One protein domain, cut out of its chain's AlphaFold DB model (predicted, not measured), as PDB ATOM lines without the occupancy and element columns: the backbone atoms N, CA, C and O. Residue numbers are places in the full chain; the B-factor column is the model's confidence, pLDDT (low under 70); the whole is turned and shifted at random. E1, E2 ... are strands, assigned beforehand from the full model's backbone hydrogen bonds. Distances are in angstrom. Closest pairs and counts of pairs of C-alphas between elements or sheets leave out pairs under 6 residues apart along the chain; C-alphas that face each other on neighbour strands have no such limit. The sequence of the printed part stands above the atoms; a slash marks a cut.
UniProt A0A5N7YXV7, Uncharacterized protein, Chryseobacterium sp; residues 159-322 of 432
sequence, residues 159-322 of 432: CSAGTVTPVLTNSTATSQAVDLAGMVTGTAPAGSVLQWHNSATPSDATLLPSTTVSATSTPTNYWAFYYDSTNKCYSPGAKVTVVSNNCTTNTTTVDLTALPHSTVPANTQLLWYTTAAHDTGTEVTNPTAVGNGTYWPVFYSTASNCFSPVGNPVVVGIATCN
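This is residues 159 to 322 of the 432 residues of an uncharacterized protein of Chryseobacterium sp (UniProt A0A5N7YXV7). With little regular structure, long loops accompany one strongly twisted sheet shaped like a V: wings E2 E4 E5 and E8 E7 E6 join where E5 and E8 run side by side, with the small pair E1 and E3 near that joint. The printed part has 164 residues, 44 in eight strands, E1 to E8, and no named helix: all strand. The sheet, E2 E4 E5 E8 E7 E6, is mixed. The whole is compact, radius of gyration of the C-alphas 16.7 A, spans 47 by 47 by 26 A.

E1, residues 177 to 179, is antiparallel to E3, residues 212 to 214, with N 178 and O 213 2.9 A apart. E2, residues 193 to 197, is antiparallel to E4, residues 220 to 228, with N 195 and O 225 2.8 A apart. E4 forms a hairpin with E5, residues 238 to 243; N 222 and O 240 are 2.8 A apart. E5 is parallel to E8, residues 314 to 316; N 315 and O 241 are 2.8 A apart. E6, residues 268 to 273, E7, residues 293 to 301, and E8 form a meander, each the antiparallel neighbour of the one before; N 271 and O 298, and N 295 and O 314, are 2.8 A apart.

E4 measures 25.6 A and E7 25.4 A. C-alpha 177 is at (-35.663, 35.600, -14.568), C-alpha 316 at (-36.315, 26.495, -17.660).

The farthest C-alphas, Thr 230 and Ala 303, are 50.6 A apart. The printed part has no cut. E5 to E6, 24 residues, is among the long links. Residue 322 alone is under pLDDT 70.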
ATOM      1  N   CYS A 159     -65.913  29.764   0.435       88.25
ATOM      2  CA  CYS A 159     -64.673  30.351  -0.039       88.25
ATOM      3  C   CYS A 159     -64.879  30.971  -1.423       88.25
ATOM      4  O   CYS A 159     -65.137  30.234  -2.376       88.25
ATOM      5  N   SER A 160     -64.724  32.293  -1.567       91.44
ATOM      6  CA  SER A 160     -64.901  32.955  -2.874       91.44
ATOM      7  C   SER A 160     -63.813  32.562  -3.873       91.44
ATOM      8  O   SER A 160     -64.047  32.599  -5.076       91.44
ATOM      9  N   ALA A 161     -62.646  32.116  -3.391       92.06
ATOM     10  CA  ALA A 161     -61.620  31.499  -4.235       92.06
ATOM     11  C   ALA A 161     -62.095  30.191  -4.901       92.06
ATOM     12  O   ALA A 161     -61.495  29.736  -5.872       92.06
ATOM     13  N   GLY A 162     -63.191  29.607  -4.408       90.56
ATOM     14  CA  GLY A 162     -63.848  28.453  -4.997       90.56
ATOM     15  C   GLY A 162     -63.020  27.172  -4.923       90.56
ATOM     16  O   GLY A 162     -62.072  27.035  -4.153       90.56
ATOM     17  N   THR A 163     -63.416  26.203  -5.744       91.62
ATOM     18  CA  THR A 163     -62.792  24.871  -5.824       91.62
ATOM     19  C   THR A 163     -62.018  24.660  -7.124       91.62
ATOM     20  O   THR A 163     -61.560  23.552  -7.388       91.62
ATOM     21  N   VAL A 164     -61.900  25.696  -7.958       91.12
ATOM     22  CA  VAL A 164     -61.226  25.623  -9.256       91.12
ATOM     23  C   VAL A 164     -59.741  25.918  -9.067       91.12
ATOM     24  O   VAL A 164     -59.371  26.951  -8.515       91.12
ATOM     25  N   THR A 165     -58.892  25.006  -9.527       93.31
ATOM     26  CA  THR A 165     -57.438  25.196  -9.561       93.31
ATOM     27  C   THR A 165     -57.056  26.181 -10.672       93.31
ATOM     28  O   THR A 165     -57.593  26.055 -11.775       93.31
ATOM     29  N   PRO A 166     -56.124  27.129 -10.442       95.50
ATOM     30  CA  PRO A 166     -55.586  27.961 -11.515       95.50
ATOM     31  C   PRO A 166     -55.026  27.117 -12.667       95.50
ATOM     32  O   PRO A 166     -54.325  26.132 -12.441       95.50
ATOM     33  N   VAL A 167     -55.311  27.504 -13.911       93.50
ATOM     34  CA  VAL A 167     -54.808  26.789 -15.094       93.50
ATOM     35  C   VAL A 167     -53.499  27.421 -15.546       93.50
ATOM     36  O   VAL A 167     -53.464  28.602 -15.908       93.50
ATOM     37  N   LEU A 168     -52.431  26.623 -15.529       94.50
ATOM     38  CA  LEU A 168     -51.106  27.057 -15.959       94.50
ATOM     39  C   LEU A 168     -50.949  26.976 -17.486       94.50
ATOM     40  O   LEU A 168     -51.477  26.074 -18.132       94.50
ATOM     41  N   THR A 169     -50.189  27.910 -18.047       92.25
ATOM     42  CA  THR A 169     -49.785  28.004 -19.452       92.25
ATOM     43  C   THR A 169     -48.278  28.248 -19.552       92.25
ATOM     44  O   THR A 169     -47.557  28.248 -18.553       92.25
ATOM     45  N   ASN A 170     -47.785  28.442 -20.770       88.88
ATOM     46  CA  ASN A 170     -46.395  28.762 -21.029       88.88
ATOM     47  C   ASN A 170     -46.000  30.116 -20.421       88.88
ATOM     48  O   ASN A 170     -46.647  31.133 -20.652       88.88
ATOM     49  N   SER A 171     -44.880  30.120 -19.703       83.88
ATOM     50  CA  SER A 171     -44.207  31.330 -19.235       83.88
ATOM     51  C   SER A 171     -43.236  31.850 -20.282       83.88
ATOM     52  O   SER A 171     -42.572  31.071 -20.973       83.88
ATOM     53  N   THR A 172     -43.016  33.161 -20.291       76.50
ATOM     54  CA  THR A 172     -41.774  33.732 -20.817       76.50
ATOM     55  C   THR A 172     -40.676  33.629 -19.756       76.50
ATOM     56  O   THR A 172     -40.882  34.041 -18.614       76.50
ATOM     57  N   ALA A 173     -39.515  33.088 -20.124       77.75
ATOM     58  CA  ALA A 173     -38.299  33.122 -19.313       77.75
ATOM     59  C   ALA A 173     -37.232  33.924 -20.068       77.75
ATOM     60  O   ALA A 173     -36.949  33.638 -21.233       77.75
ATOM     61  N   THR A 174     -36.648  34.931 -19.413       76.50
ATOM     62  CA  THR A 174     -35.542  35.721 -19.973       76.50
ATOM     63  C   THR A 174     -34.323  35.517 -19.089       76.50
ATOM     64  O   THR A 174     -34.230  36.089 -18.004       76.50
ATOM     65  N   SER A 175     -33.377  34.692 -19.542       81.38
ATOM     66  CA  SER A 175     -32.271  34.221 -18.693       81.38
ATOM     67  C   SER A 175     -32.811  33.485 -17.446       81.38
ATOM     68  O   SER A 175     -33.780  32.737 -17.558       81.38
ATOM     69  N   GLN A 176     -32.233  33.699 -16.260       87.75
ATOM     70  CA  GLN A 176     -32.724  33.147 -14.986       87.75
ATOM     71  C   GLN A 176     -34.003  33.815 -14.464       87.75
ATOM     72  O   GLN A 176     -34.588  33.303 -13.515       87.75
ATOM     73  N   ALA A 177     -34.445  34.942 -15.026       89.81
ATOM     74  CA  ALA A 177     -35.663  35.600 -14.568       89.81
ATOM     75  C   ALA A 177     -36.896  34.934 -15.200       89.81
ATOM     76  O   ALA A 177     -37.065  34.935 -16.423       89.81
ATOM     77  N   VAL A 178     -37.759  34.380 -14.349       92.75
ATOM     78  CA  VAL A 178     -38.999  33.698 -14.732       92.75
ATOM     79  C   VAL A 178     -40.189  34.486 -14.201       92.75
ATOM     80  O   VAL A 178     -40.274  34.736 -12.999       92.75
ATOM     81  N   ASP A 179     -41.105  34.870 -15.089       92.31
ATOM     82  CA  ASP A 179     -42.339  35.563 -14.714       92.31
ATOM     83  C   ASP A 179     -43.494  34.580 -14.495       92.31
ATOM     84  O   ASP A 179     -44.141  34.129 -15.437       92.31
ATOM     85  N   LEU A 180     -43.789  34.287 -13.230       94.19
ATOM     86  CA  LEU A 180     -44.892  33.405 -12.869       94.19
ATOM     87  C   LEU A 180     -46.264  34.042 -13.140       94.19
ATOM     88  O   LEU A 180     -47.230  33.317 -13.360       94.19
ATOM     89  N   ALA A 181     -46.394  35.375 -13.155       89.56
ATOM     90  CA  ALA A 181     -47.700  36.011 -13.351       89.56
ATOM     91  C   ALA A 181     -48.291  35.685 -14.729       89.56
ATOM     92  O   ALA A 181     -49.481  35.385 -14.828       89.56
ATOM     93  N   GLY A 182     -47.447  35.661 -15.765       88.69
ATOM     94  CA  GLY A 182     -47.837  35.284 -17.124       88.69
ATOM     95  C   GLY A 182     -48.233  33.813 -17.297       88.69
ATOM     96  O   GLY A 182     -48.771  33.455 -18.341       88.69
ATOM     97  N   MET A 183     -48.003  32.952 -16.296       92.19
ATOM     98  CA  MET A 183     -48.323  31.526 -16.393       92.19
ATOM     99  C   MET A 183     -49.780  31.191 -16.113       92.19
ATOM    100  O   MET A 183     -50.183  30.084 -16.432       92.19
ATOM    101  N   VAL A 184     -50.581  32.060 -15.500       93.38
ATOM    102  CA  VAL A 184     -51.986  31.728 -15.213       93.38
ATOM    103  C   VAL A 184     -52.880  32.328 -16.284       93.38
ATOM    104  O   VAL A 184     -52.812  33.520 -16.572       93.38
ATOM    105  N   THR A 185     -53.748  31.496 -16.854       87.56
ATOM    106  CA  THR A 185     -54.792  31.944 -17.784       87.56
ATOM    107  C   THR A 185     -56.156  31.968 -17.108       87.56
ATOM    108  O   THR A 185     -56.406  31.255 -16.135       87.56
ATOM    109  N   GLY A 186     -57.051  32.799 -17.642       83.12
ATOM    110  CA  GLY A 186     -58.396  32.985 -17.107       83.12
ATOM    111  C   GLY A 186     -58.479  34.064 -16.030       83.12
ATOM    112  O   GLY A 186     -57.482  34.587 -15.534       83.12
ATOM    113  N   THR A 187     -59.708  34.436 -15.692       86.00
ATOM    114  CA  THR A 187     -59.995  35.421 -14.648       86.00
ATOM    115  C   THR A 187     -60.141  34.722 -13.305       86.00
ATOM    116  O   THR A 187     -60.833  33.706 -13.219       86.00
ATOM    117  N   ALA A 188     -59.538  35.280 -12.253       91.69
ATOM    118  CA  ALA A 188     -59.781  34.808 -10.894       91.69
ATOM    119  C   ALA A 188     -61.290  34.849 -10.564       91.69
ATOM    120  O   ALA A 188     -61.979  35.774 -11.013       91.69
ATOM    121  N   PRO A 189     -61.816  33.882  -9.789       94.12
ATOM    122  CA  PRO A 189     -63.185  33.931  -9.288       94.12
ATOM    123  C   PRO A 189     -63.501  35.270  -8.612       94.12
ATOM    124  O   PRO A 189     -62.647  35.853  -7.935       94.12
ATOM    125  N   ALA A 190     -64.732  35.760  -8.777       92.25
ATOM    126  CA  ALA A 190     -65.154  37.032  -8.199       92.25
ATOM    127  C   ALA A 190     -64.936  37.048  -6.673       92.25
ATOM    128  O   ALA A 190     -65.335  36.121  -5.974       92.25
ATOM    129  N   GLY A 191     -64.303  38.107  -6.160       90.19
ATOM    130  CA  GLY A 191     -63.957  38.224  -4.736       90.19
ATOM    131  C   GLY A 191     -62.639  37.551  -4.330       90.19
ATOM    132  O   GLY A 191     -62.300  37.557  -3.149       90.19
ATOM    133  N   SER A 192     -61.877  37.009  -5.285       95.06
ATOM    134  CA  SER A 192     -60.550  36.434  -5.048       95.06
ATOM    135  C   SER A 192     -59.464  37.088  -5.904       95.06
ATOM    136  O   SER A 192     -59.745  37.758  -6.898       95.06
ATOM    137  N   VAL A 193     -58.209  36.899  -5.504       95.00
ATOM    138  CA  VAL A 193     -57.021  37.365  -6.231       95.00
ATOM    139  C   VAL A 193     -56.053  36.210  -6.456       95.00
ATOM    140  O   VAL A 193     -55.991  35.291  -5.646       95.00
ATOM    141  N   LEU A 194     -55.287  36.247  -7.546       95.69
ATOM    142  CA  LEU A 194     -54.217  35.280  -7.775       95.69
ATOM    143  C   LEU A 194     -53.032  35.575  -6.844       95.69
ATOM    144  O   LEU A 194     -52.556  36.709  -6.788       95.69
ATOM    145  N   GLN A 195     -52.532  34.552  -6.156       96.50
ATOM    146  CA  GLN A 195     -51.326  34.608  -5.333       96.50
ATOM    147  C   GLN A 195     -50.390  33.442  -5.644       96.50
ATOM    148  O   GLN A 195     -50.823  32.340  -5.980       96.50
ATOM    149  N   TRP A 196     -49.092  33.702  -5.505       97.81
ATOM    150  CA  TRP A 196     -48.033  32.721  -5.708       97.81
ATOM    151  C   TRP A 196     -47.322  32.426  -4.396       97.81
ATOM    152  O   TRP A 196     -46.992  33.344  -3.648       97.81
ATOM    153  N   HIS A 197     -47.068  31.149  -4.133       98.12
ATOM    154  CA  HIS A 197     -46.441  30.675  -2.904       98.12
ATOM    155  C   HIS A 197     -45.275  29.727  -3.197       98.12
ATOM    156  O   HIS A 197     -45.244  29.048  -4.224       98.12
ATOM    157  N   ASN A 198     -44.329  29.634  -2.264       96.69
ATOM    158  CA  ASN A 198     -43.209  28.681  -2.301       96.69
ATOM    159  C   ASN A 198     -43.509  27.344  -1.586       96.69
ATOM    160  O   ASN A 198     -42.595  26.575  -1.292       96.69
ATOM    161  N   SER A 199     -44.779  27.071  -1.276       96.62
ATOM    162  CA  SER A 199     -45.228  25.862  -0.583       96.62
ATOM    163  C   SER A 199     -46.581  25.395  -1.116       96.62
ATOM    164  O   SER A 199     -47.425  26.216  -1.475       96.62
ATOM    165  N   ALA A 200     -46.805  24.078  -1.093       96.12
ATOM    166  CA  ALA A 200     -48.104  23.469  -1.385       96.12
ATOM    167  C   ALA A 200     -49.184  23.834  -0.349       96.12
ATOM    168  O   ALA A 200     -50.371  23.673  -0.624       96.12
ATOM    169  N   THR A 201     -48.776  24.323   0.826       96.31
ATOM    170  CA  THR A 201     -49.670  24.801   1.885       96.31
ATOM    171  C   THR A 201     -49.556  26.329   1.974       96.31
ATOM    172  O   THR A 201     -48.554  26.836   2.499       96.31
ATOM    173  N   PRO A 202     -50.528  27.085   1.435       96.31
ATOM    174  CA  PRO A 202     -50.446  28.538   1.371       96.31
ATOM    175  C   PRO A 202     -50.672  29.178   2.746       96.31
ATOM    176  O   PRO A 202     -51.503  28.744   3.543       96.31
ATOM    177  N   SER A 203     -49.895  30.218   3.028       94.50
ATOM    178  CA  SER A 203     -49.964  31.053   4.226       94.50
ATOM    179  C   SER A 203     -49.251  32.376   3.951       94.50
ATOM    180  O   SER A 203     -48.494  32.477   2.982       94.50
ATOM    181  N   ASP A 204     -49.404  33.353   4.841       93.31
ATOM    182  CA  ASP A 204     -48.688  34.631   4.733       93.31
ATOM    183  C   ASP A 204     -47.157  34.444   4.734       93.31
ATOM    184  O   ASP A 204     -46.440  35.191   4.078       93.31
ATOM    185  N   ALA A 205     -46.642  33.405   5.409       94.19
ATOM    186  CA  ALA A 205     -45.212  33.093   5.451       94.19
ATOM    187  C   ALA A 205     -44.673  32.473   4.148       94.19
ATOM    188  O   ALA A 205     -43.467  32.502   3.906       94.19
ATOM    189  N   THR A 206     -45.546  31.880   3.330       96.62
ATOM    190  CA  THR A 206     -45.164  31.217   2.073       96.62
ATOM    191  C   THR A 206     -45.473  32.065   0.844       96.62
ATOM    192  O   THR A 206     -45.092  31.683  -0.261       96.62
ATOM    193  N   LEU A 207     -46.160  33.198   1.028       97.00
ATOM    194  CA  LEU A 207     -46.509  34.141  -0.027       97.00
ATOM    195  C   LEU A 207     -45.246  34.756  -0.638       97.00
ATOM    196  O   LEU A 207     -44.364  35.251   0.066       97.00
ATOM    197  N   LEU A 208     -45.169  34.746  -1.967       95.56
ATOM    198  CA  LEU A 208     -44.076  35.388  -2.681       95.56
ATOM    199  C   LEU A 208     -44.245  36.915  -2.676       95.56
ATOM    200  O   LEU A 208     -45.321  37.412  -3.011       95.56
ATOM    201  N   PRO A 209     -43.176  37.682  -2.392       93.00
ATOM    202  CA  PRO A 209     -43.214  39.142  -2.469       93.00
ATOM    203  C   PRO A 209     -43.201  39.667  -3.916       93.00
ATOM    204  O   PRO A 209     -43.457  40.845  -4.147       93.00
ATOM    205  N   SER A 210     -42.863  38.810  -4.884       93.38
ATOM    206  CA  SER A 210     -42.787  39.111  -6.315       93.38
ATOM    207  C   SER A 210     -43.158  37.866  -7.118       93.38
ATOM    208  O   SER A 210     -42.791  36.754  -6.738       93.38
ATOM    209  N   THR A 211     -43.850  38.049  -8.241       92.19
ATOM    210  CA  THR A 211     -44.150  36.972  -9.198       92.19
ATOM    211  C   THR A 211     -42.995  36.691 -10.153       92.19
ATOM    212  O   THR A 211     -42.983  35.650 -10.802       92.19
ATOM    213  N   THR A 212     -42.002  37.580 -10.230       93.50
ATOM    214  CA  THR A 212     -40.745  37.298 -10.923       93.50
ATOM    215  C   THR A 212     -39.792  36.592  -9.968       93.50
ATOM    216  O   THR A 212     -39.377  37.175  -8.962       93.50
ATOM    217  N   VAL A 213     -39.438  35.351 -10.293       94.06
ATOM    218  CA  VAL A 213     -38.522  34.509  -9.515       94.06
ATOM    219  C   VAL A 213     -37.241  34.235 -10.294       94.06
ATOM    220  O   VAL A 213     -37.222  34.279 -11.524       94.06
ATOM    221  N   SER A 214     -36.163  33.938  -9.572       91.31
ATOM    222  CA  SER A 214     -34.891  33.539 -10.173       91.31
ATOM    223  C   SER A 214     -34.783  32.020 -10.208       91.31
ATOM    224  O   SER A 214     -34.805  31.370  -9.161       91.31
ATOM    225  N   ALA A 215     -34.638  31.456 -11.403       90.94
ATOM    226  CA  ALA A 215     -34.310  30.054 -11.590       90.94
ATOM    227  C   ALA A 215     -32.933  29.741 -10.987       90.94
ATOM    228  O   ALA A 215     -32.020  30.559 -11.055       90.94
ATOM    229  N   THR A 216     -32.777  28.554 -10.399       90.75
ATOM    230  CA  THR A 216     -31.496  28.078  -9.852       90.75
ATOM    231  C   THR A 216     -31.225  26.651 -10.316       90.75
ATOM    232  O   THR A 216     -32.133  25.965 -10.786       90.75
ATOM    233  N   SER A 217     -29.983  26.179 -10.189       89.25
ATOM    234  CA  SER A 217     -29.615  24.807 -10.568       89.25
ATOM    235  C   SER A 217     -30.306  23.731  -9.723       89.25
ATOM    236  O   SER A 217     -30.322  22.565 -10.108       89.25
ATOM    237  N   THR A 218     -30.870  24.099  -8.569       91.88
ATOM    238  CA  THR A 218     -31.715  23.216  -7.766       91.88
ATOM    239  C   THR A 218     -33.184  23.467  -8.122       91.88
ATOM    240  O   THR A 218     -33.675  24.583  -7.923       91.88
ATOM    241  N   PRO A 219     -33.918  22.453  -8.618       94.56
ATOM    242  CA  PRO A 219     -35.319  22.616  -8.990       94.56
ATOM    243  C   PRO A 219     -36.145  23.122  -7.808       94.56
ATOM    244  O   PRO A 219     -36.147  22.518  -6.735       94.56
ATOM    245  N   THR A 220     -36.843  24.235  -8.007       95.50
ATOM    246  CA  THR A 220     -37.653  24.878  -6.970       95.50
ATOM    247  C   THR A 220     -39.117  24.843  -7.377       95.50
ATOM    248  O   THR A 220     -39.458  25.140  -8.518       95.50
ATOM    249  N   ASN A 221     -39.990  24.454  -6.451       95.94
ATOM    250  CA  ASN A 221     -41.425  24.363  -6.704       95.94
ATOM    251  C   ASN A 221     -42.132  25.646  -6.253       95.94
ATOM    252  O   ASN A 221     -41.842  26.167  -5.177       95.94
ATOM    253  N   TYR A 222     -43.103  26.088  -7.044       97.69
ATOM    254  CA  TYR A 222     -44.015  27.178  -6.712       97.69
ATOM    255  C   TYR A 222     -45.457  26.747  -6.957       97.69
ATOM    256  O   TYR A 222     -45.722  25.828  -7.736       97.69
ATOM    257  N   TRP A 223     -46.387  27.413  -6.280       98.12
ATOM    258  CA  TRP A 223     -47.807  27.104  -6.352       98.12
ATOM    259  C   TRP A 223     -48.640  28.364  -6.558       98.12
ATOM    260  O   TRP A 223     -48.471  29.346  -5.835       98.12
ATOM    261  N   ALA A 224     -49.550  28.311  -7.524       97.69
ATOM    262  CA  ALA A 224     -50.552  29.336  -7.774       97.69
ATOM    263  C   ALA A 224     -51.861  28.989  -7.057       97.69
ATOM    264  O   ALA A 224     -52.349  27.864  -7.176       97.69
ATOM    265  N   PHE A 225     -52.452  29.968  -6.375       97.44
ATOM    266  CA  PHE A 225     -53.735  29.851  -5.684       97.44
ATOM    267  C   PHE A 225     -54.612  31.068  -5.976       97.44
ATOM    268  O   PHE A 225     -54.108  32.187  -6.080       97.44
ATOM    269  N   TYR A 226     -55.927  30.881  -6.034       96.94
ATOM    270  CA  TYR A 226     -56.851  31.988  -5.809       96.94
ATOM    271  C   TYR A 226     -57.026  32.180  -4.302       96.94
ATOM    272  O   TYR A 226     -57.165  31.204  -3.566       96.94
ATOM    273  N   TYR A 227     -57.011  33.428  -3.843       95.88
ATOM    274  CA  TYR A 227     -57.105  33.793  -2.434       95.88
ATOM    275  C   TYR A 227     -58.267  34.749  -2.192       95.88
ATOM    276  O   TYR A 227     -58.358  35.814  -2.805       95.88
ATOM    277  N   ASP A 228     -59.142  34.379  -1.263       94.19
ATOM    278  CA  ASP A 228     -60.205  35.237  -0.753       94.19
ATOM    279  C   ASP A 228     -59.702  35.970   0.496       94.19
ATOM    280  O   ASP A 228     -59.599  35.407   1.591       94.19
ATOM    281  N   SER A 229     -59.405  37.259   0.336       90.06
ATOM    282  CA  SER A 229     -58.903  38.095   1.431       90.06
ATOM    283  C   SER A 229     -59.935  38.370   2.531       90.06
ATOM    284  O   SER A 229     -59.529  38.710   3.650       90.06
ATOM    285  N   THR A 230     -61.231  38.204   2.233       86.69
ATOM    286  CA  THR A 230     -62.351  38.425   3.156       86.69
ATOM    287  C   THR A 230     -62.552  37.216   4.059       86.69
ATOM    288  O   THR A 230     -62.660  37.386   5.270       86.69
ATOM    289  N   ASN A 231     -62.544  36.011   3.483       85.69
ATOM    290  CA  ASN A 231     -62.786  34.758   4.209       85.69
ATOM    291  C   ASN A 231     -61.505  33.970   4.540       85.69
ATOM    292  O   ASN A 231     -61.587  32.899   5.137       85.69
ATOM    293  N   LYS A 232     -60.325  34.495   4.178       87.56
ATOM    294  CA  LYS A 232     -58.999  33.934   4.500       87.56
ATOM    295  C   LYS A 232     -58.831  32.480   4.053       87.56
ATOM    296  O   LYS A 232     -58.320  31.645   4.794       87.56
ATOM    297  N   CYS A 233     -59.246  32.189   2.828       90.56
ATOM    298  CA  CYS A 233     -59.226  30.842   2.271       90.56
ATOM    299  C   CYS A 233     -58.624  30.828   0.862       90.56
ATOM    300  O   CYS A 233     -58.595  31.851   0.171       90.56
ATOM    301  N   TYR A 234     -58.146  29.655   0.454       95.12
ATOM    302  CA  TYR A 234     -57.462  29.434  -0.815       95.12
ATOM    303  C   TYR A 234     -58.186  28.366  -1.638       95.12
ATOM    304  O   TYR A 234     -58.783  27.444  -1.076       95.12
ATOM    305  N   SER A 235     -58.103  28.469  -2.963       95.50
ATOM    306  CA  SER A 235     -58.482  27.388  -3.879       95.50
ATOM    307  C   SER A 235     -57.515  26.196  -3.759       95.50
ATOM    308  O   SER A 235     -56.487  26.292  -3.086       95.50
ATOM    309  N   PRO A 236     -57.749  25.068  -4.450       96.00
ATOM    310  CA  PRO A 236     -56.680  24.105  -4.700       96.00
ATOM    311  C   PRO A 236     -55.546  24.747  -5.524       96.00
ATOM    312  O   PRO A 236     -55.803  25.628  -6.352       96.00
ATOM    313  N   GLY A 237     -54.303  24.318  -5.294       95.81
ATOM    314  CA  GLY A 237     -53.106  24.942  -5.872       95.81
ATOM    315  C   GLY A 237     -52.598  24.279  -7.149       95.81
ATOM    316  O   GLY A 237     -52.588  23.053  -7.248       95.81
ATOM    317  N   ALA A 238     -52.118  25.084  -8.097       96.38
ATOM    318  CA  ALA A 238     -51.451  24.610  -9.310       96.38
ATOM    319  C   ALA A 238     -49.932  24.668  -9.137       96.38
ATOM    320  O   ALA A 238     -49.396  25.730  -8.826       96.38
ATOM    321  N   LYS A 239     -49.233  23.547  -9.325       96.44
ATOM    322  CA  LYS A 239     -47.782  23.461  -9.115       96.44
ATOM    323  C   LYS A 239     -47.016  23.774 -10.404       96.44
ATOM    324  O   LYS A 239     -47.355  23.252 -11.458       96.44
ATOM    325  N   VAL A 240     -45.915  24.511 -10.289       96.44
ATOM    326  CA  VAL A 240     -44.876  24.661 -11.322       96.44
ATOM    327  C   VAL A 240     -43.502  24.412 -10.712       96.44
ATOM    328  O   VAL A 240     -43.266  24.735  -9.547       96.44
ATOM    329  N   THR A 241     -42.586  23.852 -11.493       96.38
ATOM    330  CA  THR A 241     -41.176  23.729 -11.111       96.38
ATOM    331  C   THR A 241     -40.344  24.703 -11.934       96.38
ATOM    332  O   THR A 241     -40.506  24.769 -13.147       96.38
ATOM    333  N   VAL A 242     -39.429  25.434 -11.306       96.25
ATOM    334  CA  VAL A 242     -38.495  26.340 -11.985       96.25
ATOM    335  C   VAL A 242     -37.068  25.851 -11.771       96.25
ATOM    336  O   VAL A 242     -36.688  25.496 -10.652       96.25
ATOM    337  N   VAL A 243     -36.275  25.821 -12.841       95.75
ATOM    338  CA  VAL A 243     -34.894  25.320 -12.823       95.75
ATOM    339  C   VAL A 243     -34.010  26.066 -13.828       95.75
ATOM    340  O   VAL A 243     -34.481  26.554 -14.854       95.75
ATOM    341  N   SER A 244     -32.720  26.165 -13.519       94.19
ATOM    342  CA  SER A 244     -31.668  26.735 -14.367       94.19
ATOM    343  C   SER A 244     -30.587  25.697 -14.666       94.19
ATOM    344  O   SER A 244     -30.442  24.698 -13.963       94.19
ATOM    345  N   ASN A 245     -29.786  25.957 -15.696       90.62
ATOM    346  CA  ASN A 245     -28.520  25.268 -15.938       90.62
ATOM    347  C   ASN A 245     -27.543  25.436 -14.762       90.62
ATOM    348  O   ASN A 245     -27.617  26.396 -13.987       90.62
ATOM    349  N   ASN A 246     -26.595  24.502 -14.655       84.19
ATOM    350  CA  ASN A 246     -25.538  24.551 -13.657       84.19
ATOM    351  C   ASN A 246     -24.293  25.262 -14.205       84.19
ATOM    352  O   ASN A 246     -23.556  24.734 -15.042       84.19
ATOM    353  N   CYS A 247     -24.012  26.448 -13.672       76.88
ATOM    354  CA  CYS A 247     -22.860  27.225 -14.105       76.88
ATOM    355  C   CYS A 247     -21.503  26.703 -13.637       76.88
ATOM    356  O   CYS A 247     -20.498  27.099 -14.217       76.88
ATOM    357  N   THR A 248     -21.430  25.792 -12.662       74.44
ATOM    358  CA  THR A 248     -20.134  25.199 -12.282       74.44
ATOM    359  C   THR A 248     -19.584  24.266 -13.357       74.44
ATOM    360  O   THR A 248     -18.377  24.054 -13.431       74.44
ATOM    361  N   THR A 249     -20.460  23.741 -14.215       74.12
ATOM    362  CA  THR A 249     -20.119  22.844 -15.321       74.12
ATOM    363  C   THR A 249     -20.130  23.542 -16.682       74.12
ATOM    364  O   THR A 249     -19.998  22.865 -17.696       74.12
ATOM    365  N   ASN A 250     -20.302  24.874 -16.725       72.44
ATOM    366  CA  ASN A 250     -20.468  25.660 -17.958       72.44
ATOM    367  C   ASN A 250     -21.517  25.078 -18.929       72.44
ATOM    368  O   ASN A 250     -21.408  25.240 -20.144       72.44
ATOM    369  N   THR A 251     -22.540  24.391 -18.412       79.31
ATOM    370  CA  THR A 251     -23.614  23.864 -19.255       79.31
ATOM    371  C   THR A 251     -24.567  24.995 -19.603       79.31
ATOM    372  O   THR A 251     -24.862  25.833 -18.758       79.31
ATOM    373  N   THR A 252     -25.054  25.045 -20.841       88.06
ATOM    374  CA  THR A 252     -26.023  26.054 -21.320       88.06
ATOM    375  C   THR A 252     -27.420  25.471 -21.520       88.06
ATOM    376  O   THR A 252     -28.287  26.101 -22.123       88.06
ATOM    377  N   THR A 253     -27.640  24.263 -21.005       92.25
ATOM    378  CA  THR A 253     -28.874  23.495 -21.138       92.25
ATOM    379  C   THR A 253     -29.259  22.864 -19.804       92.25
ATOM    380  O   THR A 253     -28.435  22.751 -18.890       92.25
ATOM    381  N   VAL A 254     -30.516  22.443 -19.698       94.44
ATOM    382  CA  VAL A 254     -31.039  21.652 -18.578       94.44
ATOM    383  C   VAL A 254     -31.385  20.248 -19.062       94.44
ATOM    384  O   VAL A 254     -31.919  20.083 -20.157       94.44
ATOM    385  N   ASP A 255     -31.092  19.249 -18.232       94.81
ATOM    386  CA  ASP A 255     -31.566  17.879 -18.407       94.81
ATOM    387  C   ASP A 255     -32.897  17.706 -17.667       94.81
ATOM    388  O   ASP A 255     -32.937  17.666 -16.435       94.81
ATOM    389  N   LEU A 256     -33.997  17.627 -18.418       94.69
ATOM    390  CA  LEU A 256     -35.335  17.429 -17.861       94.69
ATOM    391  C   LEU A 256     -35.519  16.019 -17.288       94.69
ATOM    392  O   LEU A 256     -36.327  15.824 -16.382       94.69
ATOM    393  N   THR A 257     -34.776  15.035 -17.797       91.12
ATOM    394  CA  THR A 257     -34.878  13.631 -17.372       91.12
ATOM    395  C   THR A 257     -34.206  13.380 -16.022       91.12
ATOM    396  O   THR A 257     -34.578  12.449 -15.316       91.12
ATOM    397  N   ALA A 258     -33.274  14.252 -15.627       90.31
ATOM    398  CA  ALA A 258     -32.621  14.225 -14.321       90.31
ATOM    399  C   ALA A 258     -33.444  14.899 -13.205       90.31
ATOM    400  O   ALA A 258     -33.058  14.852 -12.032       90.31
ATOM    401  N   LEU A 259     -34.560  15.557 -13.542       91.81
ATOM    402  CA  LEU A 259     -35.404  16.223 -12.555       91.81
ATOM    403  C   LEU A 259     -36.157  15.197 -11.695       91.81
ATOM    404  O   LEU A 259     -36.630  14.188 -12.214       91.81
ATOM    405  N   PRO A 260     -36.348  15.461 -10.389       86.88
ATOM    406  CA  PRO A 260     -37.124  14.573  -9.535       86.88
ATOM    407  C   PRO A 260     -38.550  14.387 -10.067       86.88
ATOM    408  O   PRO A 260     -39.319  15.346 -10.166       86.88
ATOM    409  N   HIS A 261     -38.921  13.143 -10.354       82.19
ATOM    410  CA  HIS A 261     -40.265  12.759 -10.773       82.19
ATOM    411  C   HIS A 261     -40.750  11.539  -9.979       82.19
ATOM    412  O   HIS A 261     -39.963  10.809  -9.373       82.19
ATOM    413  N   SER A 262     -42.066  11.315  -9.957       78.56
ATOM    414  CA  SER A 262     -42.642  10.097  -9.378       78.56
ATOM    415  C   SER A 262     -42.144   8.861 -10.127       78.56
ATOM    416  O   SER A 262     -41.738   8.955 -11.287       78.56
ATOM    417  N   THR A 263     -42.201   7.692  -9.491       81.25
ATOM    418  CA  THR A 263     -41.854   6.423 -10.141       81.25
ATOM    419  C   THR A 263     -42.598   6.293 -11.464       81.25
ATOM    420  O   THR A 263     -43.827   6.392 -11.491       81.25
ATOM    421  N   VAL A 264     -41.849   6.093 -12.546       78.06
ATOM    422  CA  VAL A 264     -42.415   5.886 -13.878       78.06
ATOM    423  C   VAL A 264     -43.228   4.589 -13.848       78.06
ATOM    424  O   VAL A 264     -42.677   3.554 -13.459       78.06
ATOM    425  N   PRO A 265     -44.526   4.613 -14.197       83.69
ATOM    426  CA  PRO A 265     -45.324   3.397 -14.286       83.69
ATOM    427  C   PRO A 265     -44.676   2.374 -15.228       83.69
ATOM    428  O   PRO A 265     -44.102   2.738 -16.258       83.69
ATOM    429  N   ALA A 266     -44.774   1.085 -14.898       84.06
ATOM    430  CA  ALA A 266     -44.214   0.029 -15.739       84.06
ATOM    431  C   ALA A 266     -44.776   0.103 -17.172       84.06
ATOM    432  O   ALA A 266     -45.961   0.369 -17.365       84.06
ATOM    433  N   ASN A 267     -43.928  -0.167 -18.170       85.06
ATOM    434  CA  ASN A 267     -44.284  -0.135 -19.598       85.06
ATOM    435  C   ASN A 267     -44.764   1.239 -20.107       85.06
ATOM    436  O   ASN A 267     -45.563   1.319 -21.046       85.06
ATOM    437  N   THR A 268     -44.281   2.322 -19.493       90.56
ATOM    438  CA  THR A 268     -44.488   3.691 -19.975       90.56
ATOM    439  C   THR A 268     -43.158   4.410 -20.182       90.56
ATOM    440  O   THR A 268     -42.155   4.065 -19.557       90.56
ATOM    441  N   GLN A 269     -43.153   5.398 -21.075       89.81
ATOM    442  CA  GLN A 269     -42.043   6.327 -21.285       89.81
ATOM    443  C   GLN A 269     -42.450   7.739 -20.864       89.81
ATOM    444  O   GLN A 269     -43.602   8.133 -21.047       89.81
ATOM    445  N   LEU A 270     -41.506   8.492 -20.299       91.69
ATOM    446  CA  LEU A 270     -41.685   9.905 -19.975       91.69
ATOM    447  C   LEU A 270     -41.311  10.753 -21.194       91.69
ATOM    448  O   LEU A 270     -40.144  10.802 -21.576       91.69
ATOM    449  N   LEU A 271     -42.303  11.417 -21.780       92.38
ATOM    450  CA  LEU A 271     -42.147  12.357 -22.885       92.38
ATOM    451  C   LEU A 271     -42.323  13.792 -22.390       92.38
ATOM    452  O   LEU A 271     -42.954  14.038 -21.359       92.38
ATOM    453  N   TRP A 272     -41.782  14.741 -23.147       94.94
ATOM    454  CA  TRP A 272     -41.852  16.168 -22.847       94.94
ATOM    455  C   TRP A 272     -42.386  16.933 -24.052       94.94
ATOM    456  O   TRP A 272     -41.987  16.666 -25.181       94.94
ATOM    457  N   TYR A 273     -43.253  17.911 -23.805       94.38
ATOM    458  CA  TYR A 273     -43.864  18.752 -24.835       94.38
ATOM    459  C   TYR A 273     -43.650  20.235 -24.542       94.38
ATOM    460  O   TYR A 273     -43.495  20.639 -23.389       94.38
ATOM    461  N   THR A 274     -43.673  21.064 -25.582       91.81
ATOM    462  CA  THR A 274     -43.530  22.526 -25.464       91.81
ATOM    463  C   THR A 274     -44.834  23.253 -25.116       91.81
ATOM    464  O   THR A 274     -44.816  24.468 -24.927       91.81
ATOM    465  N   THR A 275     -45.966  22.549 -25.015       88.25
ATOM    466  CA  THR A 275     -47.286  23.122 -24.697       88.25
ATOM    467  C   THR A 275     -48.074  22.246 -23.728       88.25
ATOM    468  O   THR A 275     -47.865  21.037 -23.668       88.25
ATOM    469  N   ALA A 276     -49.030  22.854 -23.019       84.94
ATOM    470  CA  ALA A 276     -49.888  22.176 -22.040       84.94
ATOM    471  C   ALA A 276     -50.783  21.078 -22.636       84.94
ATOM    472  O   ALA A 276     -51.191  20.167 -21.924       84.94
ATOM    473  N   ALA A 277     -51.099  21.157 -23.930       83.12
ATOM    474  CA  ALA A 277     -51.783  20.099 -24.664       83.12
ATOM    475  C   ALA A 277     -50.765  19.337 -25.516       83.12
ATOM    476  O   ALA A 277     -50.128  19.930 -26.388       83.12
ATOM    477  N   HIS A 278     -50.616  18.036 -25.262       80.00
ATOM    478  CA  HIS A 278     -49.697  17.183 -26.019       80.00
ATOM    479  C   HIS A 278     -50.146  16.983 -27.479       80.00
ATOM    480  O   HIS A 278     -49.302  16.959 -28.368       80.00
ATOM    481  N   ASP A 279     -51.460  16.950 -27.740       77.62
ATOM    482  CA  ASP A 279     -52.040  16.732 -29.076       77.62
ATOM    483  C   ASP A 279     -51.721  17.851 -30.077       77.62
ATOM    484  O   ASP A 279     -51.650  17.631 -31.284       77.62
ATOM    485  N   THR A 280     -51.547  19.077 -29.579       76.06
ATOM    486  CA  THR A 280     -51.226  20.266 -30.387       76.06
ATOM    487  C   THR A 280     -49.778  20.720 -30.208       76.06
ATOM    488  O   THR A 280     -49.367  21.716 -30.800       76.06
ATOM    489  N   GLY A 281     -49.031  20.042 -29.335       74.62
ATOM    490  CA  GLY A 281     -47.687  20.417 -28.927       74.62
ATOM    491  C   GLY A 281     -46.603  19.779 -29.773       74.62
ATOM    492  O   GLY A 281     -46.797  18.747 -30.407       74.62
ATOM    493  N   THR A 282     -45.419  20.383 -29.755       88.44
ATOM    494  CA  THR A 282     -44.223  19.756 -30.324       88.44
ATOM    495  C   THR A 282     -43.538  18.922 -29.249       88.44
ATOM    496  O   THR A 282     -43.261  19.425 -28.157       88.44
ATOM    497  N   GLU A 283     -43.266  17.656 -29.558       93.94
ATOM    498  CA  GLU A 283     -42.466  16.782 -28.704       93.94
ATOM    499  C   GLU A 283     -41.014  17.279 -28.642       93.94
ATOM    500  O   GLU A 283     -40.411  17.662 -29.650       93.94
ATOM    501  N   VAL A 284     -40.439  17.284 -27.441       95.00
ATOM    502  CA  VAL A 284     -39.041  17.638 -27.204       95.00
ATOM    503  C   VAL A 284     -38.161  16.461 -27.618       95.00
ATOM    504  O   VAL A 284     -38.074  15.457 -26.919       95.00
ATOM    505  N   THR A 285     -37.455  16.609 -28.736       93.00
ATOM    506  CA  THR A 285     -36.621  15.540 -29.311       93.00
ATOM    507  C   THR A 285     -35.355  15.226 -28.510       93.00
ATOM    508  O   THR A 285     -34.825  14.123 -28.618       93.00
ATOM    509  N   ASN A 286     -34.860  16.174 -27.704       94.31
ATOM    510  CA  ASN A 286     -33.690  15.987 -26.846       94.31
ATOM    511  C   ASN A 286     -33.938  16.513 -25.417       94.31
ATOM    512  O   ASN A 286     -33.511  17.621 -25.082       94.31
ATOM    513  N   PRO A 287     -34.632  15.746 -24.556       94.56
ATOM    514  CA  PRO A 287     -34.998  16.201 -23.214       94.56
ATOM    515  C   PRO A 287     -33.806  16.318 -22.250       94.56
ATOM    516  O   PRO A 287     -33.956  16.914 -21.186       94.56
ATOM    517  N   THR A 288     -32.622  15.800 -22.602       94.44
ATOM    518  CA  THR A 288     -31.407  15.914 -21.774       94.44
ATOM    519  C   THR A 288     -30.672  17.244 -21.956       94.44
ATOM    520  O   THR A 288     -29.764  17.564 -21.188       94.44
ATOM    521  N   ALA A 289     -31.053  18.041 -22.958       93.81
ATOM    522  CA  ALA A 289     -30.417  19.319 -23.235       93.81
ATOM    523  C   ALA A 289     -31.417  20.328 -23.816       93.81
ATOM    524  O   ALA A 289     -31.454  20.569 -25.023       93.81
ATOM    525  N   VAL A 290     -32.207  20.950 -22.939       94.38
ATOM    526  CA  VAL A 290     -33.190  21.974 -23.320       94.38
ATOM    527  C   VAL A 290     -32.746  23.390 -22.945       94.38
ATOM    528  O   VAL A 290     -32.013  23.588 -21.974       94.38
ATOM    529  N   GLY A 291     -33.195  24.381 -23.722       92.25
ATOM    530  CA  GLY A 291     -32.961  25.809 -23.476       92.25
ATOM    531  C   GLY A 291     -34.117  26.491 -22.736       92.25
ATOM    532  O   GLY A 291     -34.984  25.822 -22.172       92.25
ATOM    533  N   ASN A 292     -34.153  27.828 -22.779       92.25
ATOM    534  CA  ASN A 292     -35.246  28.624 -22.201       92.25
ATOM    535  C   ASN A 292     -36.607  28.167 -22.722       92.25
ATOM    536  O   ASN A 292     -36.810  28.093 -23.933       92.25
ATOM    537  N   GLY A 293     -37.549  27.913 -21.819       92.25
ATOM    538  CA  GLY A 293     -38.892  27.500 -22.209       92.25
ATOM    539  C   GLY A 293     -39.713  26.926 -21.066       92.25
ATOM    540  O   GLY A 293     -39.230  26.757 -19.950       92.25
ATOM    541  N   THR A 294     -40.976  26.630 -21.366       94.25
ATOM    542  CA  THR A 294     -41.856  25.850 -20.490       94.25
ATOM    543  C   THR A 294     -42.060  24.477 -21.116       94.25
ATOM    544  O   THR A 294     -42.386  24.387 -22.299       94.25
ATOM    545  N   TYR A 295     -41.874  23.426 -20.325       95.00
ATOM    546  CA  TYR A 295     -41.937  22.038 -20.766       95.00
ATOM    547  C   TYR A 295     -42.929  21.244 -19.923       95.00
ATOM    548  O   TYR A 295     -43.023  21.425 -18.709       95.00
ATOM    549  N   TRP A 296     -43.654  20.347 -20.579       94.94
ATOM    550  CA  TRP A 296     -44.800  19.646 -20.020       94.94
ATOM    551  C   TRP A 296     -44.571  18.131 -20.074       94.94
ATOM    552  O   TRP A 296     -44.442  17.591 -21.175       94.94
ATOM    553  N   PRO A 297     -44.483  17.439 -18.922       94.06
ATOM    554  CA  PRO A 297     -44.233  16.002 -18.882       94.06
ATOM    555  C   PRO A 297     -45.516  15.196 -19.116       94.06
ATOM    556  O   PRO A 297     -46.572  15.519 -18.568       94.06
ATOM    557  N   VAL A 298     -45.415  14.106 -19.876       92.19
ATOM    558  CA  VAL A 298     -46.518  13.176 -20.164       92.19
ATOM    559  C   VAL A 298     -45.989  11.744 -20.156       92.19
ATOM    560  O   VAL A 298     -44.934  11.474 -20.727       92.19
ATOM    561  N   PHE A 299     -46.714  10.809 -19.541       91.31
ATOM    562  CA  PHE A 299     -46.410   9.389 -19.696       91.31
ATOM    563  C   PHE A 299     -47.129   8.829 -20.917       91.31
ATOM    564  O   PHE A 299     -48.341   8.982 -21.048       91.31
ATOM    565  N   TYR A 300     -46.395   8.134 -21.778       91.38
ATOM    566  CA  TYR A 300     -46.950   7.415 -22.919       91.38
ATOM    567  C   TYR A 300     -46.759   5.911 -22.745       91.38
ATOM    568  O   TYR A 300     -45.659   5.448 -22.436       91.38
ATOM    569  N   SER A 301     -47.820   5.136 -22.965       92.19
ATOM    570  CA  SER A 301     -47.752   3.677 -22.993       92.19
ATOM    571  C   SER A 301     -47.700   3.168 -24.429       92.19
ATOM    572  O   SER A 301     -48.659   3.322 -25.182       92.19
ATOM    573  N   THR A 302     -46.616   2.478 -24.789       86.56
ATOM    574  CA  THR A 302     -46.486   1.797 -26.089       86.56
ATOM    575  C   THR A 302     -47.404   0.579 -26.207       86.56
ATOM    576  O   THR A 302     -47.794   0.219 -27.312       86.56
ATOM    577  N   ALA A 303     -47.765  -0.047 -25.082       88.69
ATOM    578  CA  ALA A 303     -48.630  -1.227 -25.056       88.69
ATOM    579  C   ALA A 303     -50.093  -0.892 -25.386       88.69
ATOM    580  O   ALA A 303     -50.767  -1.676 -26.052       88.69
ATOM    581  N   SER A 304     -50.566   0.272 -24.934       87.62
ATOM    582  CA  SER A 304     -51.966   0.700 -25.073       87.62
ATOM    583  C   SER A 304     -52.155   1.898 -26.010       87.62
ATOM    584  O   SER A 304     -53.289   2.335 -26.195       87.62
ATOM    585  N   ASN A 305     -51.069   2.434 -26.584       88.94
ATOM    586  CA  ASN A 305     -51.051   3.634 -27.431       88.94
ATOM    587  C   ASN A 305     -51.845   4.803 -26.815       88.94
ATOM    588  O   ASN A 305     -52.731   5.379 -27.446       88.94
ATOM    589  N   CYS A 306     -51.579   5.101 -25.541       89.88
ATOM    590  CA  CYS A 306     -52.315   6.111 -24.786       89.88
ATOM    591  C   CYS A 306     -51.391   6.992 -23.940       89.88
ATOM    592  O   CYS A 306     -50.298   6.577 -23.542       89.88
ATOM    593  N   PHE A 307     -51.867   8.205 -23.661       90.62
ATOM    594  CA  PHE A 307     -51.170   9.217 -22.875       90.62
ATOM    595  C   PHE A 307     -51.834   9.400 -21.510       90.62
ATOM    596  O   PHE A 307     -53.057   9.307 -21.373       90.62
ATOM    597  N   SER A 308     -51.029   9.676 -20.488       90.38
ATOM    598  CA  SER A 308     -51.532  10.162 -19.206       90.38
ATOM    599  C   SER A 308     -52.067  11.590 -19.340       90.38
ATOM    600  O   SER A 308     -51.700  12.304 -20.275       90.38
ATOM    601  N   PRO A 309     -52.842  12.079 -18.358       89.88
ATOM    602  CA  PRO A 309     -52.988  13.515 -18.169       89.88
ATOM    603  C   PRO A 309     -51.614  14.194 -18.106       89.88
ATOM    604  O   PRO A 309     -50.645  13.607 -17.607       89.88
ATOM    605  N   VAL A 310     -51.539  15.420 -18.618       90.19
ATOM    606  CA  VAL A 310     -50.307  16.210 -18.609       90.19
ATOM    607  C   VAL A 310     -49.938  16.559 -17.167       90.19
ATOM    608  O   VAL A 310     -50.796  16.923 -16.361       90.19
ATOM    609  N   GLY A 311     -48.662  16.394 -16.826       91.81
ATOM    610  CA  GLY A 311     -48.141  16.711 -15.503       91.81
ATOM    611  C   GLY A 311     -47.906  18.208 -15.291       91.81
ATOM    612  O   GLY A 311     -48.176  19.048 -16.145       91.81
ATOM    613  N   ASN A 312     -47.367  18.546 -14.120       93.50
ATOM    614  CA  ASN A 312     -47.049  19.931 -13.773       93.50
ATOM    615  C   ASN A 312     -45.921  20.482 -14.669       93.50
ATOM    616  O   ASN A 312     -44.931  19.772 -14.875       93.50
ATOM    617  N   PRO A 313     -46.021  21.732 -15.150       95.56
ATOM    618  CA  PRO A 313     -45.017  22.317 -16.028       95.56
ATOM    619  C   PRO A 313     -43.675  22.539 -15.321       95.56
ATOM    620  O   PRO A 313     -43.607  22.820 -14.120       95.56
ATOM    621  N   VAL A 314     -42.606  22.483 -16.114       96.19
ATOM    622  CA  VAL A 314     -41.250  22.884 -15.738       96.19
ATOM    623  C   VAL A 314     -40.850  24.100 -16.561       96.19
ATOM    624  O   VAL A 314     -40.811  24.032 -17.787       96.19
ATOM    625  N   VAL A 315     -40.520  25.207 -15.900       95.81
ATOM    626  CA  VAL A 315     -39.954  26.390 -16.551       95.81
ATOM    627  C   VAL A 315     -38.441  26.360 -16.420       95.81
ATOM    628  O   VAL A 315     -37.893  26.305 -15.317       95.81
ATOM    629  N   VAL A 316     -37.768  26.418 -17.562       95.25
ATOM    630  CA  VAL A 316     -36.315  26.495 -17.660       95.25
ATOM    631  C   VAL A 316     -35.916  27.933 -17.956       95.25
ATOM    632  O   VAL A 316     -36.317  28.495 -18.978       95.25
ATOM    633  N   GLY A 317     -35.107  28.506 -17.067       92.62
ATOM    634  CA  GLY A 317     -34.434  29.786 -17.262       92.62
ATOM    635  C   GLY A 317     -32.921  29.591 -17.261       92.62
ATOM    636  O   GLY A 317     -32.347  29.249 -16.237       92.62
ATOM    637  N   ILE A 318     -32.272  29.783 -18.403       90.88
ATOM    638  CA  ILE A 318     -30.845  29.564 -18.634       90.88
ATOM    639  C   ILE A 318     -30.061  30.794 -18.190       90.88
ATOM    640  O   ILE A 318     -30.154  31.870 -18.777       90.88
ATOM    641  N   ALA A 319     -29.226  30.613 -17.177       86.12
ATOM    642  CA  ALA A 319     -28.193  31.548 -16.789       86.12
ATOM    643  C   ALA A 319     -27.129  31.685 -17.880       86.12
ATOM    644  O   ALA A 319     -26.557  30.699 -18.354       86.12
ATOM    645  N   THR A 320     -26.756  32.927 -18.184       80.88
ATOM    646  CA  THR A 320     -25.454  33.207 -18.786       80.88
ATOM    647  C   THR A 320     -24.391  32.911 -17.737       80.88
ATOM    648  O   THR A 320     -24.171  33.711 -16.823       80.88
ATOM    649  N   CYS A 321     -23.759  31.746 -17.836       72.75
ATOM    650  CA  CYS A 321     -22.651  31.391 -16.966       72.75
ATOM    651  C   CYS A 321     -21.465  32.278 -17.320       72.75
ATOM    652  O   CYS A 321     -20.696  31.992 -18.233       72.75
ATOM    653  N   ASN A 322     -21.360  33.408 -16.623       65.06
ATOM    654  CA  ASN A 322     -20.169  34.225 -16.677       65.06
ATOM    655  C   ASN A 322     -19.093  33.424 -15.948       65.06
ATOM    656  O   ASN A 322     -19.110  33.333 -14.719       65.06
TER     657      ASN A 322